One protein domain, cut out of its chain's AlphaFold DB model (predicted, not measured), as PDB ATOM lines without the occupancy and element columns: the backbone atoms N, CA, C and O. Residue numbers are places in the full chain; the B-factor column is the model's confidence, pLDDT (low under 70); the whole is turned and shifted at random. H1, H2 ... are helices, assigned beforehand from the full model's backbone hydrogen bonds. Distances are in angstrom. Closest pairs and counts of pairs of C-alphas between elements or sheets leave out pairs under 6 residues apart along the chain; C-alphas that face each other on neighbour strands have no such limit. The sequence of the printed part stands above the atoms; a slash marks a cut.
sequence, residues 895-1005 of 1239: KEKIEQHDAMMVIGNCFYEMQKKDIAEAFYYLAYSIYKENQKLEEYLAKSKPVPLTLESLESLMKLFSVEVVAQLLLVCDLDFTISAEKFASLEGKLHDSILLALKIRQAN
ATOM      1  N   LYS A 895     251.199 121.624 275.672       55.34
ATOM      2  CA  LYS A 895     252.362 122.141 276.415       55.34
ATOM      3  C   LYS A 895     253.693 121.909 275.689       55.34
ATOM      4  O   LYS A 895     254.682 122.555 276.035       55.34
ATOM      5  N   GLU A 896     253.740 121.002 274.712       57.62
ATOM      6  CA  GLU A 896     254.972 120.626 274.014       57.62
ATOM      7  C   GLU A 896     255.201 121.429 272.731       57.62
ATOM      8  O   GLU A 896     254.316 121.588 271.894       57.62
ATOM      9  N   LYS A 897     256.438 121.898 272.543       60.12
ATOM     10  CA  LYS A 897     256.823 122.781 271.427       60.12
ATOM     11  C   LYS A 897     256.635 122.156 270.042       60.12
ATOM     12  O   LYS A 897     256.323 122.868 269.093       60.12
ATOM     13  N   ILE A 898     256.858 120.848 269.916       58.50
ATOM     14  CA  ILE A 898     256.750 120.131 268.636       58.50
ATOM     15  C   ILE A 898     255.274 119.981 268.245       58.50
ATOM     16  O   ILE A 898     254.907 120.257 267.106       58.50
ATOM     17  N   GLU A 899     254.405 119.647 269.201       64.44
ATOM     18  CA  GLU A 899     252.963 119.560 268.956       64.44
ATOM     19  C   GLU A 899     252.360 120.938 268.636       64.44
ATOM     20  O   GLU A 899     251.618 121.067 267.658       64.44
ATOM     21  N   GLN A 900     252.786 121.981 269.363       73.69
ATOM     22  CA  GLN A 900     252.417 123.376 269.091       73.69
ATOM     23  C   GLN A 900     252.845 123.837 267.686       73.69
ATOM     24  O   GLN A 900     252.073 124.526 267.022       73.69
ATOM     25  N   HIS A 901     254.031 123.440 267.195       81.94
ATOM     26  CA  HIS A 901     254.432 123.666 265.795       81.94
ATOM     27  C   HIS A 901     253.421 123.036 264.827       81.94
ATOM     28  O   HIS A 901     252.959 123.716 263.911       81.94
ATOM     29  N   ASP A 902     253.029 121.778 265.046       80.94
ATOM     30  CA  ASP A 902     252.072 121.086 264.177       80.94
ATOM     31  C   ASP A 902     250.694 121.773 264.192       80.94
ATOM     32  O   ASP A 902     250.092 121.965 263.136       80.94
ATOM     33  N   ALA A 903     250.202 122.201 265.361       84.44
ATOM     34  CA  ALA A 903     248.942 122.939 265.467       84.44
ATOM     35  C   ALA A 903     249.005 124.300 264.746       84.44
ATOM     36  O   ALA A 903     248.093 124.650 263.995       84.44
ATOM     37  N   MET A 904     250.102 125.050 264.908       87.25
ATOM     38  CA  MET A 904     250.316 126.323 264.207       87.25
ATOM     39  C   MET A 904     250.442 126.146 262.690       87.25
ATOM     40  O   MET A 904     249.923 126.972 261.941       87.25
ATOM     41  N   MET A 905     251.068 125.061 262.223       90.38
ATOM     42  CA  MET A 905     251.133 124.728 260.798       90.38
ATOM     43  C   MET A 905     249.742 124.468 260.207       90.38
ATOM     44  O   MET A 905     249.438 125.002 259.141       90.38
ATOM     45  N   VAL A 906     248.868 123.720 260.894       90.75
ATOM     46  CA  VAL A 906     247.477 123.502 260.445       90.75
ATOM     47  C   VAL A 906     246.690 124.817 260.409       90.75
ATOM     48  O   VAL A 906     246.002 125.089 259.426       90.75
ATOM     49  N   ILE A 907     246.847 125.677 261.419       92.06
ATOM     50  CA  ILE A 907     246.216 127.008 261.454       92.06
ATOM     51  C   ILE A 907     246.693 127.881 260.279       92.06
ATOM     52  O   ILE A 907     245.868 128.487 259.590       92.06
ATOM     53  N   GLY A 908     248.002 127.914 260.005       91.12
ATOM     54  CA  GLY A 908     248.578 128.627 258.859       91.12
ATOM     55  C   GLY A 908     248.045 128.112 257.518       91.12
ATOM     56  O   GLY A 908     247.613 128.911 256.686       91.12
ATOM     57  N   ASN A 909     247.971 126.787 257.352       93.25
ATOM     58  CA  ASN A 909     247.400 126.140 256.168       93.25
ATOM     59  C   ASN A 909     245.921 126.529 255.959       93.25
ATOM     60  O   ASN A 909     245.525 126.881 254.847       93.25
ATOM     61  N   CYS A 910     245.106 126.530 257.022       93.56
ATOM     62  CA  CYS A 910     243.711 126.981 256.962       93.56
ATOM     63  C   CYS A 910     243.592 128.437 256.491       93.56
ATOM     64  O   CYS A 910     242.822 128.721 255.571       93.56
ATOM     65  N   PHE A 911     244.364 129.364 257.068       92.12
ATOM     66  CA  PHE A 911     244.322 130.769 256.648       92.12
ATOM     67  C   PHE A 911     244.861 130.991 255.227       92.12
ATOM     68  O   PHE A 911     244.370 131.882 254.530       92.12
ATOM     69  N   TYR A 912     245.808 130.165 254.769       90.88
ATOM     70  CA  TYR A 912     246.322 130.198 253.398       90.88
ATOM     71  C   TYR A 912     245.231 129.847 252.380       90.88
ATOM     72  O   TYR A 912     244.994 130.607 251.440       90.88
ATOM     73  N   GLU A 913     244.513 128.742 252.607       91.69
ATOM     74  CA  GLU A 913     243.379 128.315 251.777       91.69
ATOM     75  C   GLU A 913     242.200 129.304 251.839       91.69
ATOM     76  O   GLU A 913     241.553 129.574 250.827       91.69
ATOM     77  N   MET A 914     241.971 129.935 252.998       90.00
ATOM     78  CA  MET A 914     241.021 131.048 253.171       90.00
ATOM     79  C   MET A 914     241.517 132.389 252.586       90.00
ATOM     80  O   MET A 914     240.897 133.427 252.808       90.00
ATOM     81  N   GLN A 915     242.625 132.388 251.836       90.44
ATOM     82  CA  GLN A 915     243.237 133.538 251.153       90.44
ATOM     83  C   GLN A 915     243.726 134.680 252.073       90.44
ATOM     84  O   GLN A 915     244.196 135.711 251.585       90.44
ATOM     85  N   LYS A 916     243.717 134.488 253.398       89.31
ATOM     86  CA  LYS A 916     244.262 135.416 254.405       89.31
ATOM     87  C   LYS A 916     245.773 135.211 254.560       89.31
ATOM     88  O   LYS A 916     246.260 134.712 255.573       89.31
ATOM     89  N   LYS A 917     246.514 135.561 253.504       86.25
ATOM     90  CA  LYS A 917     247.957 135.287 253.366       86.25
ATOM     91  C   LYS A 917     248.830 135.931 254.446       86.25
ATOM     92  O   LYS A 917     249.813 135.320 254.842       86.25
ATOM     93  N   ASP A 918     248.467 137.117 254.925       85.56
ATOM     94  CA  ASP A 918     249.160 137.805 256.018       85.56
ATOM     95  C   ASP A 918     249.038 137.039 257.346       85.56
ATOM     96  O   ASP A 918     250.030 136.829 258.039       85.56
ATOM     97  N   ILE A 919     247.844 136.525 257.657       88.94
ATOM     98  CA  ILE A 919     247.632 135.642 258.813       88.94
ATOM     99  C   ILE A 919     248.338 134.289 258.617       88.94
ATOM    100  O   ILE A 919     248.946 133.767 259.551       88.94
ATOM    101  N   ALA A 920     248.287 133.720 257.410       89.50
ATOM    102  CA  ALA A 920     248.919 132.439 257.105       89.50
ATOM    103  C   ALA A 920     250.443 132.481 257.301       89.50
ATOM    104  O   ALA A 920     250.997 131.651 258.022       89.50
ATOM    105  N   GLU A 921     251.118 133.481 256.720       86.88
ATOM    106  CA  GLU A 921     252.554 133.670 256.929       86.88
ATOM    107  C   GLU A 921     252.885 133.943 258.396       86.88
ATOM    108  O   GLU A 921     253.892 133.433 258.879       86.88
ATOM    109  N   ALA A 922     252.033 134.663 259.132       85.19
ATOM    110  CA  ALA A 922     252.258 134.914 260.552       85.19
ATOM    111  C   ALA A 922     252.354 133.623 261.383       85.19
ATOM    112  O   ALA A 922     253.272 133.476 262.195       85.19
ATOM    113  N   PHE A 923     251.466 132.654 261.138       87.50
ATOM    114  CA  PHE A 923     251.540 131.343 261.790       87.50
ATOM    115  C   PHE A 923     252.721 130.495 261.302       87.50
ATOM    116  O   PHE A 923     253.346 129.820 262.118       87.50
ATOM    117  N   TYR A 924     253.097 130.573 260.021       88.62
ATOM    118  CA  TYR A 924     254.298 129.901 259.506       88.62
ATOM    119  C   TYR A 924     255.595 130.449 260.130       88.62
ATOM    120  O   TYR A 924     256.452 129.669 260.549       88.62
ATOM    121  N   TYR A 925     255.735 131.775 260.257       83.50
ATOM    122  CA  TYR A 925     256.864 132.403 260.956       83.50
ATOM    123  C   TYR A 925     256.889 132.033 262.447       83.50
ATOM    124  O   TYR A 925     257.969 131.799 262.998       83.50
ATOM    125  N   LEU A 926     255.724 131.919 263.098       82.06
ATOM    126  CA  LEU A 926     255.644 131.493 264.496       82.06
ATOM    127  C   LEU A 926     256.045 130.018 264.664       82.06
ATOM    128  O   LEU A 926     256.907 129.727 265.494       82.06
ATOM    129  N   ALA A 927     255.529 129.115 263.826       82.88
ATOM    130  CA  ALA A 927     255.906 127.701 263.819       82.88
ATOM    131  C   ALA A 927     257.420 127.510 263.589       82.88
ATOM    132  O   ALA A 927     258.076 126.798 264.354       82.88
ATOM    133  N   TYR A 928     258.005 128.216 262.611       82.06
ATOM    134  CA  TYR A 928     259.452 128.206 262.361       82.06
ATOM    135  C   TYR A 928     260.266 128.761 263.545       82.06
ATOM    136  O   TYR A 928     261.362 128.278 263.832       82.06
ATOM    137  N   SER A 929     259.743 129.751 264.279       74.56
ATOM    138  CA  SER A 929     260.421 130.282 265.471       74.56
ATOM    139  C   SER A 929     260.538 129.252 266.607       74.56
ATOM    140  O   SER A 929     261.500 129.309 267.380       74.56
ATOM    141  N   ILE A 930     259.596 128.301 266.671       71.19
ATOM    142  CA  ILE A 930     259.532 127.228 267.672       71.19
ATOM    143  C   ILE A 930     260.347 126.004 267.226       71.19
ATOM    144  O   ILE A 930     261.108 125.465 268.031       71.19
ATOM    145  N   TYR A 931     260.230 125.592 265.956       74.56
ATOM    146  CA  TYR A 931     260.915 124.420 265.402       74.56
ATOM    147  C   TYR A 931     261.608 124.736 264.065       74.56
ATOM    148  O   TYR A 931     260.989 124.788 263.002       74.56
ATOM    149  N   LYS A 932     262.930 124.936 264.122       70.06
ATOM    150  CA  LYS A 932     263.738 125.421 262.986       70.06
ATOM    151  C   LYS A 932     264.195 124.347 262.000       70.06
ATOM    152  O   LYS A 932     264.719 124.691 260.951       70.06
ATOM    153  N   GLU A 933     264.023 123.063 262.307       71.00
ATOM    154  CA  GLU A 933     264.552 121.976 261.462       71.00
ATOM    155  C   GLU A 933     263.627 121.603 260.289       71.00
ATOM    156  O   GLU A 933     263.948 120.736 259.476       71.00
ATOM    157  N   ASN A 934     262.477 122.273 260.166       76.19
ATOM    158  CA  ASN A 934     261.539 122.093 259.065       76.19
ATOM    159  C   ASN A 934     262.064 122.762 257.776       76.19
ATOM    160  O   ASN A 934     261.623 123.844 257.392       76.19
ATOM    161  N   GLN A 935     263.006 122.098 257.093       75.06
ATOM    162  CA  GLN A 935     263.673 122.594 255.874       75.06
ATOM    163  C   GLN A 935     262.696 123.076 254.787       75.06
ATOM    164  O   GLN A 935     262.964 124.066 254.114       75.06
ATOM    165  N   LYS A 936     261.537 122.421 254.631       77.12
ATOM    166  CA  LYS A 936     260.517 122.822 253.644       77.12
ATOM    167  C   LYS A 936     259.869 124.163 253.996       77.12
ATOM    168  O   LYS A 936     259.603 124.964 253.104       77.12
ATOM    169  N   LEU A 937     259.626 124.400 255.286       81.44
ATOM    170  CA  LEU A 937     259.120 125.671 255.801       81.44
ATOM    171  C   LEU A 937     260.188 126.767 255.711       81.44
ATOM    172  O   LEU A 937     259.874 127.885 255.310       81.44
ATOM    173  N   GLU A 938     261.451 126.435 256.006       80.12
ATOM    174  CA  GLU A 938     262.588 127.347 255.847       80.12
ATOM    175  C   GLU A 938     262.751 127.784 254.380       80.12
ATOM    176  O   GLU A 938     262.794 128.980 254.092       80.12
ATOM    177  N   GLU A 939     262.744 126.835 253.435       78.50
ATOM    178  CA  GLU A 939     262.778 127.114 251.996       78.50
ATOM    179  C   GLU A 939     261.578 127.938 251.516       78.50
ATOM    180  O   GLU A 939     261.749 128.805 250.658       78.50
ATOM    181  N   TYR A 940     260.370 127.675 252.027       82.81
ATOM    182  CA  TYR A 940     259.176 128.451 251.682       82.81
ATOM    183  C   TYR A 940     259.307 129.901 252.167       82.81
ATOM    184  O   TYR A 940     259.212 130.827 251.361       82.81
ATOM    185  N   LEU A 941     259.600 130.107 253.454       82.00
ATOM    186  CA  LEU A 941     259.708 131.432 254.073       82.00
ATOM    187  C   LEU A 941     260.929 132.232 253.583       82.00
ATOM    188  O   LEU A 941     260.920 133.458 253.648       82.00
ATOM    189  N   ALA A 942     261.971 131.569 253.071       78.25
ATOM    190  CA  ALA A 942     263.111 132.229 252.430       78.25
ATOM    191  C   ALA A 942     262.844 132.637 250.968       78.25
ATOM    192  O   ALA A 942     263.569 133.471 250.425       78.25
ATOM    193  N   LYS A 943     261.824 132.053 250.321       76.19
ATOM    194  CA  LYS A 943     261.403 132.374 248.944       76.19
ATOM    195  C   LYS A 943     260.175 133.288 248.898       76.19
ATOM    196  O   LYS A 943     259.970 133.960 247.887       76.19
ATOM    197  N   SER A 944     259.352 133.315 249.948       74.69
ATOM    198  CA  SER A 944     258.194 134.205 250.025       74.69
ATOM    199  C   SER A 944     258.612 135.657 250.295       74.69
ATOM    200  O   SER A 944     259.682 135.942 250.837       74.69
ATOM    201  N   LYS A 945     257.769 136.608 249.878       72.25
ATOM    202  CA  LYS A 945     257.897 138.009 250.292       72.25
ATOM    203  C   LYS A 945     257.019 138.204 251.527       72.25
ATOM    204  O   LYS A 945     255.815 138.021 251.367       72.25
ATOM    205  N   PRO A 946     257.578 138.616 252.682       69.44
ATOM    206  CA  PRO A 946     256.814 138.806 253.908       69.44
ATOM    207  C   PRO A 946     255.588 139.692 253.686       69.44
ATOM    208  O   PRO A 946     255.729 140.860 253.316       69.44
ATOM    209  N   VAL A 947     254.401 139.140 253.921       80.56
ATOM    210  CA  VAL A 947     253.148 139.898 253.898       80.56
ATOM    211  C   VAL A 947     252.893 140.445 255.310       80.56
ATOM    212  O   VAL A 947     252.730 139.657 256.242       80.56
ATOM    213  N   PRO A 948     252.888 141.774 255.515       79.75
ATOM    214  CA  PRO A 948     252.663 142.354 256.833       79.75
ATOM    215  C   PRO A 948     251.205 142.182 257.283       79.75
ATOM    216  O   PRO A 948     250.279 142.276 256.477       79.75
ATOM    217  N   LEU A 949     250.995 141.986 258.587       81.12
ATOM    218  CA  LEU A 949     249.659 141.923 259.180       81.12
ATOM    219  C   LEU A 949     248.973 143.289 259.102       81.12
ATOM    220  O   LEU A 949     249.489 144.303 259.584       81.12
ATOM    221  N   THR A 950     247.772 143.282 258.531       82.94
ATOM    222  CA  THR A 950     246.885 144.447 258.458       82.94
ATOM    223  C   THR A 950     246.077 144.630 259.750       82.94
ATOM    224  O   THR A 950     245.931 143.707 260.556       82.94
ATOM    225  N   LEU A 951     245.481 145.815 259.937       74.19
ATOM    226  CA  LEU A 951     244.580 146.073 261.068       74.19
ATOM    227  C   LEU A 951     243.353 145.141 261.055       74.19
ATOM    228  O   LEU A 951     242.981 144.617 262.101       74.19
ATOM    229  N   GLU A 952     242.766 144.879 259.881       79.25
ATOM    230  CA  GLU A 952     241.632 143.953 259.719       79.25
ATOM    231  C   GLU A 952     242.004 142.522 260.146       79.25
ATOM    232  O   GLU A 952     241.216 141.821 260.786       79.25
ATOM    233  N   SER A 953     243.228 142.092 259.839       80.88
ATOM    234  CA  SER A 953     243.732 140.781 260.243       80.88
ATOM    235  C   SER A 953     244.030 140.698 261.740       80.88
ATOM    236  O   SER A 953     243.735 139.667 262.341       80.88
ATOM    237  N   LEU A 954     244.493 141.776 262.389       73.88
ATOM    238  CA  LEU A 954     244.553 141.832 263.857       73.88
ATOM    239  C   LEU A 954     243.152 141.814 264.492       73.88
ATOM    240  O   LEU A 954     242.921 141.054 265.428       73.88
ATOM    241  N   GLU A 955     242.193 142.579 263.961       73.81
ATOM    242  CA  GLU A 955     240.786 142.541 264.399       73.81
ATOM    243  C   GLU A 955     240.144 141.153 264.197       73.81
ATOM    244  O   GLU A 955     239.242 140.774 264.944       73.81
ATOM    245  N   SER A 956     240.597 140.386 263.201       79.94
ATOM    246  CA  SER A 956     240.153 139.011 262.930       79.94
ATOM    247  C   SER A 956     240.801 138.000 263.880       79.94
ATOM    248  O   SER A 956     240.102 137.186 264.481       79.94
ATOM    249  N   LEU A 957     242.119 138.092 264.089       77.94
ATOM    250  CA  LEU A 957     242.864 137.275 265.049       77.94
ATOM    251  C   LEU A 957     242.337 137.451 266.478       77.94
ATOM    252  O   LEU A 957     242.105 136.467 267.174       77.94
ATOM    253  N   MET A 958     242.059 138.687 266.898       71.06
ATOM    254  CA  MET A 958     241.550 139.014 268.239       71.06
ATOM    255  C   MET A 958     240.135 138.480 268.539       71.06
ATOM    256  O   MET A 958     239.707 138.518 269.694       71.06
ATOM    257  N   LYS A 959     239.403 137.979 267.530       74.19
ATOM    258  CA  LYS A 959     238.108 137.286 267.696       74.19
ATOM    259  C   LYS A 959     238.260 135.771 267.889       74.19
ATOM    260  O   LYS A 959     237.311 135.133 268.327       74.19
ATOM    261  N   LEU A 960     239.423 135.210 267.549       70.56
ATOM    262  CA  LEU A 960     239.680 133.764 267.488       70.56
ATOM    263  C   LEU A 960     240.759 133.298 268.482       70.56
ATOM    264  O   LEU A 960     240.705 132.169 268.956       70.56
ATOM    265  N   PHE A 961     241.723 134.159 268.813       69.94
ATOM    266  CA  PHE A 961     242.912 133.825 269.599       69.94
ATOM    267  C   PHE A 961     243.014 134.653 270.888       69.94
ATOM    268  O   PHE A 961     242.394 135.708 271.037       69.94
ATOM    269  N   SER A 962     243.814 134.171 271.843       64.56
ATOM    270  CA  SER A 962     244.094 134.900 273.083       64.56
ATOM    271  C   SER A 962     245.102 136.039 272.862       64.56
ATOM    272  O   SER A 962     245.838 136.058 271.873       64.56
ATOM    273  N   VAL A 963     245.163 136.985 273.806       60.38
ATOM    274  CA  VAL A 963     246.084 138.139 273.748       60.38
ATOM    275  C   VAL A 963     247.541 137.668 273.704       60.38
ATOM    276  O   VAL A 963     248.371 138.267 273.032       60.38
ATOM    277  N   GLU A 964     247.842 136.563 274.382       59.81
ATOM    278  CA  GLU A 964     249.160 135.943 274.463       59.81
ATOM    279  C   GLU A 964     249.598 135.359 273.109       59.81
ATOM    280  O   GLU A 964     250.725 135.601 272.684       59.81
ATOM    281  N   VAL A 965     248.707 134.655 272.397       66.44
ATOM    282  CA  VAL A 965     248.992 134.118 271.051       66.44
ATOM    283  C   VAL A 965     249.135 135.255 270.035       66.44
ATOM    284  O   VAL A 965     250.063 135.255 269.228       66.44
ATOM    285  N   VAL A 966     248.276 136.274 270.110       69.62
ATOM    286  CA  VAL A 966     248.383 137.463 269.250       69.62
ATOM    287  C   VAL A 966     249.695 138.208 269.521       69.62
ATOM    288  O   VAL A 966     250.399 138.556 268.578       69.62
ATOM    289  N   ALA A 967     250.103 138.370 270.784       63.75
ATOM    290  CA  ALA A 967     251.396 138.951 271.149       63.75
ATOM    291  C   ALA A 967     252.600 138.137 270.633       63.75
ATOM    292  O   ALA A 967     253.623 138.728 270.294       63.75
ATOM    293  N   GLN A 968     252.487 136.810 270.522       67.88
ATOM    294  CA  GLN A 968     253.522 135.967 269.911       67.88
ATOM    295  C   GLN A 968     253.610 136.160 268.388       67.88
ATOM    296  O   GLN A 968     254.713 136.315 267.868       67.88
ATOM    297  N   LEU A 969     252.480 136.244 267.674       71.25
ATOM    298  CA  LEU A 969     252.457 136.569 266.236       71.25
ATOM    299  C   LEU A 969     253.072 137.958 265.969       71.25
ATOM    300  O   LEU A 969     253.904 138.124 265.075       71.25
ATOM    301  N   LEU A 970     252.746 138.942 266.814       69.94
ATOM    302  CA  LEU A 970     253.327 140.292 266.800       69.94
ATOM    303  C   LEU A 970     254.850 140.316 267.074       69.94
ATOM    304  O   LEU A 970     255.506 141.300 266.742       69.94
ATOM    305  N   LEU A 971     255.417 139.249 267.652       65.75
ATOM    306  CA  LEU A 971     256.855 139.068 267.914       65.75
ATOM    307  C   LEU A 971     257.598 138.291 266.810       65.75
ATOM    308  O   LEU A 971     258.788 138.004 266.969       65.75
ATOM    309  N   VAL A 972     256.938 137.975 265.687       68.56
ATOM    310  CA  VAL A 972     257.568 137.358 264.500       68.56
ATOM    311  C   VAL A 972     257.205 138.027 263.162       68.56
ATOM    312  O   VAL A 972     257.881 137.767 262.168       68.56
ATOM    313  N   CYS A 973     256.213 138.926 263.128       71.19
ATOM    314  CA  CYS A 973     255.668 139.520 261.895       71.19
ATOM    315  C   CYS A 973     255.933 141.021 261.720       71.19
ATOM    316  O   CYS A 973     256.077 141.774 262.682       71.19
ATOM    317  N   ASP A 974     255.871 141.484 260.473       71.06
ATOM    318  CA  ASP A 974     255.683 142.905 260.189       71.06
ATOM    319  C   ASP A 974     254.212 143.312 260.315       71.06
ATOM    320  O   ASP A 974     253.313 142.497 260.122       71.06
ATOM    321  N   LEU A 975     253.981 144.591 260.613       69.19
ATOM    322  CA  LEU A 975     252.669 145.242 260.617       69.19
ATOM    323  C   LEU A 975     252.683 146.401 259.625       69.19
ATOM    324  O   LEU A 975     253.625 147.205 259.669       69.19
ATOM    325  N   ASP A 976     251.627 146.503 258.822       68.81
ATOM    326  CA  ASP A 976     251.395 147.584 257.862       68.81
ATOM    327  C   ASP A 976     249.973 148.129 258.035       68.81
ATOM    328  O   ASP A 976     248.992 147.629 257.484       68.81
ATOM    329  N   PHE A 977     249.865 149.121 258.915       63.75
ATOM    330  CA  PHE A 977     248.676 149.938 259.110       63.75
ATOM    331  C   PHE A 977     249.040 151.216 259.871       63.75
ATOM    332  O   PHE A 977     249.972 151.249 260.678       63.75
ATOM    333  N   THR A 978     248.242 152.260 259.671       55.53
ATOM    334  CA  THR A 978     248.223 153.459 260.511       55.53
ATOM    335  C   THR A 978     246.846 153.587 261.162       55.53
ATOM    336  O   THR A 978     245.828 153.208 260.583       55.53
ATOM    337  N   ILE A 979     246.803 154.087 262.398       56.59
ATOM    338  CA  ILE A 979     245.559 154.324 263.144       56.59
ATOM    339  C   ILE A 979     245.540 155.805 263.518       56.59
ATOM    340  O   ILE A 979     246.518 156.309 264.069       56.59
ATOM    341  N   SER A 980     244.449 156.512 263.211       51.97
ATOM    342  CA  SER A 980     244.271 157.895 263.667       51.97
ATOM    343  C   SER A 980     244.083 157.934 265.186       51.97
ATOM    344  O   SER A 980     243.553 156.992 265.772       51.97
ATOM    345  N   ALA A 981     244.483 159.031 265.835       47.16
ATOM    346  CA  ALA A 981     244.330 159.176 267.287       47.16
ATOM    347  C   ALA A 981     242.867 158.987 267.740       47.16
ATOM    348  O   ALA A 981     242.615 158.351 268.758       47.16
ATOM    349  N   GLU A 982     241.913 159.460 266.935       46.38
ATOM    350  CA  GLU A 982     240.472 159.284 267.144       46.38
ATOM    351  C   GLU A 982     240.049 157.813 267.044       46.38
ATOM    352  O   GLU A 982     239.392 157.311 267.954       46.38
ATOM    353  N   LYS A 983     240.468 157.088 265.990       48.09
ATOM    354  CA  LYS A 983     240.138 155.661 265.847       48.09
ATOM    355  C   LYS A 983     240.816 154.822 266.934       48.09
ATOM    356  O   LYS A 983     240.229 153.850 267.381       48.09
ATOM    357  N   PHE A 984     242.014 155.193 267.386       53.03
ATOM    358  CA  PHE A 984     242.697 154.524 268.498       53.03
ATOM    359  C   PHE A 984     241.991 154.767 269.843       53.03
ATOM    360  O   PHE A 984     241.855 153.842 270.643       53.03
ATOM    361  N   ALA A 985     241.499 155.988 270.072       49.88
ATOM    362  CA  ALA A 985     240.721 156.343 271.257       49.88
ATOM    363  C   ALA A 985     239.320 155.703 271.283       49.88
ATOM    364  O   ALA A 985     238.775 155.518 272.367       49.88
ATOM    365  N   SER A 986     238.753 155.333 270.128       44.31
ATOM    366  CA  SER A 986     237.498 154.569 270.043       44.31
ATOM    367  C   SER A 986     237.671 153.043 270.102       44.31
ATOM    368  O   SER A 986     236.677 152.318 270.034       44.31
ATOM    369  N   LEU A 987     238.900 152.529 270.249       50.59
ATOM    370  CA  LEU A 987     239.127 151.115 270.560       50.59
ATOM    371  C   LEU A 987     238.927 150.873 272.058       50.59
ATOM    372  O   LEU A 987     239.654 151.437 272.875       50.59
ATOM    373  N   GLU A 988     238.016 149.967 272.409       47.44
ATOM    374  CA  GLU A 988     237.790 149.538 273.793       47.44
ATOM    375  C   GLU A 988     238.366 148.140 274.083       47.44
ATOM    376  O   GLU A 988     238.445 147.259 273.219       47.44
ATOM    377  N   GLY A 989     238.753 147.917 275.343       57.25
ATOM    378  CA  GLY A 989     239.159 146.612 275.869       57.25
ATOM    379  C   GLY A 989     240.383 145.988 275.182       57.25
ATOM    380  O   GLY A 989     241.319 146.673 274.774       57.25
ATOM    381  N   LYS A 990     240.371 144.651 275.050       49.75
ATOM    382  CA  LYS A 990     241.537 143.838 274.642       49.75
ATOM    383  C   LYS A 990     242.214 144.300 273.344       49.75
ATOM    384  O   LYS A 990     243.415 144.087 273.185       49.75
ATOM    385  N   LEU A 991     241.462 144.875 272.402       52.19
ATOM    386  CA  LEU A 991     241.990 145.337 271.114       52.19
ATOM    387  C   LEU A 991     242.879 146.580 271.285       52.19
ATOM    388  O   LEU A 991     243.954 146.642 270.689       52.19
ATOM    389  N   HIS A 992     242.483 147.507 272.163       62.72
ATOM    390  CA  HIS A 992     243.289 148.667 272.543       62.72
ATOM    391  C   HIS A 992     244.600 148.229 273.209       62.72
ATOM    392  O   HIS A 992     245.679 148.602 272.750       62.72
ATOM    393  N   ASP A 993     244.516 147.372 274.234       56.50
ATOM    394  CA  ASP A 993     245.684 146.881 274.981       56.50
ATOM    395  C   ASP A 993     246.692 146.145 274.086       56.50
ATOM    396  O   ASP A 993     247.902 146.345 274.208       56.50
ATOM    397  N   SER A 994     246.204 145.317 273.157       52.31
ATOM    398  CA  SER A 994     247.055 144.506 272.272       52.31
ATOM    399  C   SER A 994     247.777 145.357 271.223       52.31
ATOM    400  O   SER A 994     248.957 145.139 270.955       52.31
ATOM    401  N   ILE A 995     247.106 146.373 270.668       59.25
ATOM    402  CA  ILE A 995     247.725 147.325 269.735       59.25
ATOM    403  C   ILE A 995     248.699 148.249 270.481       59.25
ATOM    404  O   ILE A 995     249.806 148.496 270.000       59.25
ATOM    405  N   LEU A 996     248.353 148.692 271.694       62.00
ATOM    406  CA  LEU A 996     249.254 149.449 272.565       62.00
ATOM    407  C   LEU A 996     250.515 148.636 272.921       62.00
ATOM    408  O   LEU A 996     251.613 149.191 272.949       62.00
ATOM    409  N   LEU A 997     250.379 147.326 273.156       54.88
ATOM    410  CA  LEU A 997     251.498 146.406 273.375       54.88
ATOM    411  C   LEU A 997     252.358 146.241 272.112       54.88
ATOM    412  O   LEU A 997     253.578 146.363 272.204       54.88
ATOM    413  N   ALA A 998     251.748 146.044 270.939       52.69
ATOM    414  CA  ALA A 998     252.452 145.947 269.656       52.69
ATOM    415  C   ALA A 998     253.319 147.189 269.374       52.69
ATOM    416  O   ALA A 998     254.501 147.081 269.039       52.69
ATOM    417  N   LEU A 999     252.743 148.380 269.575       59.72
ATOM    418  CA  LEU A 999     253.430 149.661 269.402       59.72
ATOM    419  C   LEU A 999     254.569 149.838 270.419       59.72
ATOM    420  O   LEU A 999     255.665 150.243 270.037       59.72
ATOM    421  N   LYS A1000     254.359 149.463 271.690       56.88
ATOM    422  CA  LYS A1000     255.406 149.490 272.728       56.88
ATOM    423  C   LYS A1000     256.558 148.529 272.424       56.88
ATOM    424  O   LYS A1000     257.710 148.917 272.584       56.88
ATOM    425  N   ILE A1001     256.279 147.314 271.946       50.56
ATOM    426  CA  ILE A1001     257.309 146.333 271.556       50.56
ATOM    427  C   ILE A1001     258.152 146.866 270.386       50.56
ATOM    428  O   ILE A1001     259.382 146.819 270.461       50.56
ATOM    429  N   ARG A1002     257.511 147.437 269.352       52.03
ATOM    430  CA  ARG A1002     258.196 148.072 268.208       52.03
ATOM    431  C   ARG A1002     258.968 149.350 268.577       52.03
ATOM    432  O   ARG A1002     259.928 149.669 267.888       52.03
ATOM    433  N   GLN A1003     258.590 150.071 269.637       51.94
ATOM    434  CA  GLN A1003     259.339 151.240 270.132       51.94
ATOM    435  C   GLN A1003     260.495 150.878 271.080       51.94
ATOM    436  O   GLN A1003     261.509 151.571 271.088       51.94
ATOM    437  N   ALA A1004     260.356 149.826 271.891       45.66
ATOM    438  CA  ALA A1004     261.326 149.482 272.935       45.66
ATOM    439  C   ALA A1004     262.579 148.757 272.414       45.66
ATOM    440  O   ALA A1004     263.622 148.799 273.063       45.66
ATOM    441  N   ASN A1005     262.489 148.088 271.262       40.91
ATOM    442  CA  ASN A1005     263.584 147.325 270.670       40.91
ATOM    443  C   ASN A1005     263.834 147.758 269.222       40.91
ATOM    444  O   ASN A1005     262.890 147.943 268.458       40.91
TER     445      ASN A1005
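Overview. This is residues 895 to 1005 of the 1239 residues of the protein "Trypsin-like peptidase domain-containing protein" of Candidatus Brocadiae bacterium (UniProt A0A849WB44). A hairpin of two long helices, H1 and H2, makes one half of the domain, with H3 packed on H2; in the other half H5 bridges H2 and H7, H4 lies near H2, H5 and H7, and H6 lies at the far end. Outside the hairpin, contacts between helices are few. The 111 printed residues hold seven named helices, H1 to H7 in chain order, and no named strand: all helix, mostly crossed. The whole is compact, with a radius of gyration of the C-alphas of 14.3 A and spans of 44 by 31 by 30 A.

Arrangement. H1, residues 897 to 913, and H2, residues 917 to 930, touch as a helical hairpin, at a shallow tilt of 13 degrees, opposite ways; their closest C-alphas, of Gly 908 and Ala 920, are 4.2 A apart. H2 is the hub, touching three helices. With residues 924 to 928 alone it touches H3, residues 935 to 943, at a steep tilt of 46 degrees; the closest C-alphas, of Tyr 928 and Leu 937, are 7.0 A apart. H4, residues 951 to 957, is close to H2 but not clearly touching, with C-alphas of Ile 919 and Ser 953 closest at 6.6 A. H5, residues 963 to 969, touches H2 at residues 922 to 926 alone, about perpendicular at 88 degrees; the closest C-alphas, of Ala 922 and Leu 969, are 5.9 A apart. H6, residues 981 to 985, is close to H7, residues 990 to 1004, but not clearly touching, with C-alphas of Phe 984 and His 992 closest at 7.1 A. H7 touches H5 at a steep tilt of 43 degrees, the same way, with C-alphas of Val 963 and Ser 994 closest at 6.6 A. In all seven helices every O i to N i+4 pair is within hydrogen-bond range.

Along the chain. H1 begins at C-alpha 897 (256.823, 122.781, 271.427) and is 24.4 A long; H2 is 20.1 A, H3 12.2 A. H7 is 20.6 A and ends at C-alpha 1004 (261.326, 149.482, 272.935).

Size, cuts and confidence. The two farthest C-alphas, of Gln 935 and Glu 982, are 44.8 A apart. The printed part has no cut. The link from H5 to H6 is long, with 11 residues. The mean pLDDT of the printed part is 71.0; 48 residues are under 70, among them 975 to 1005.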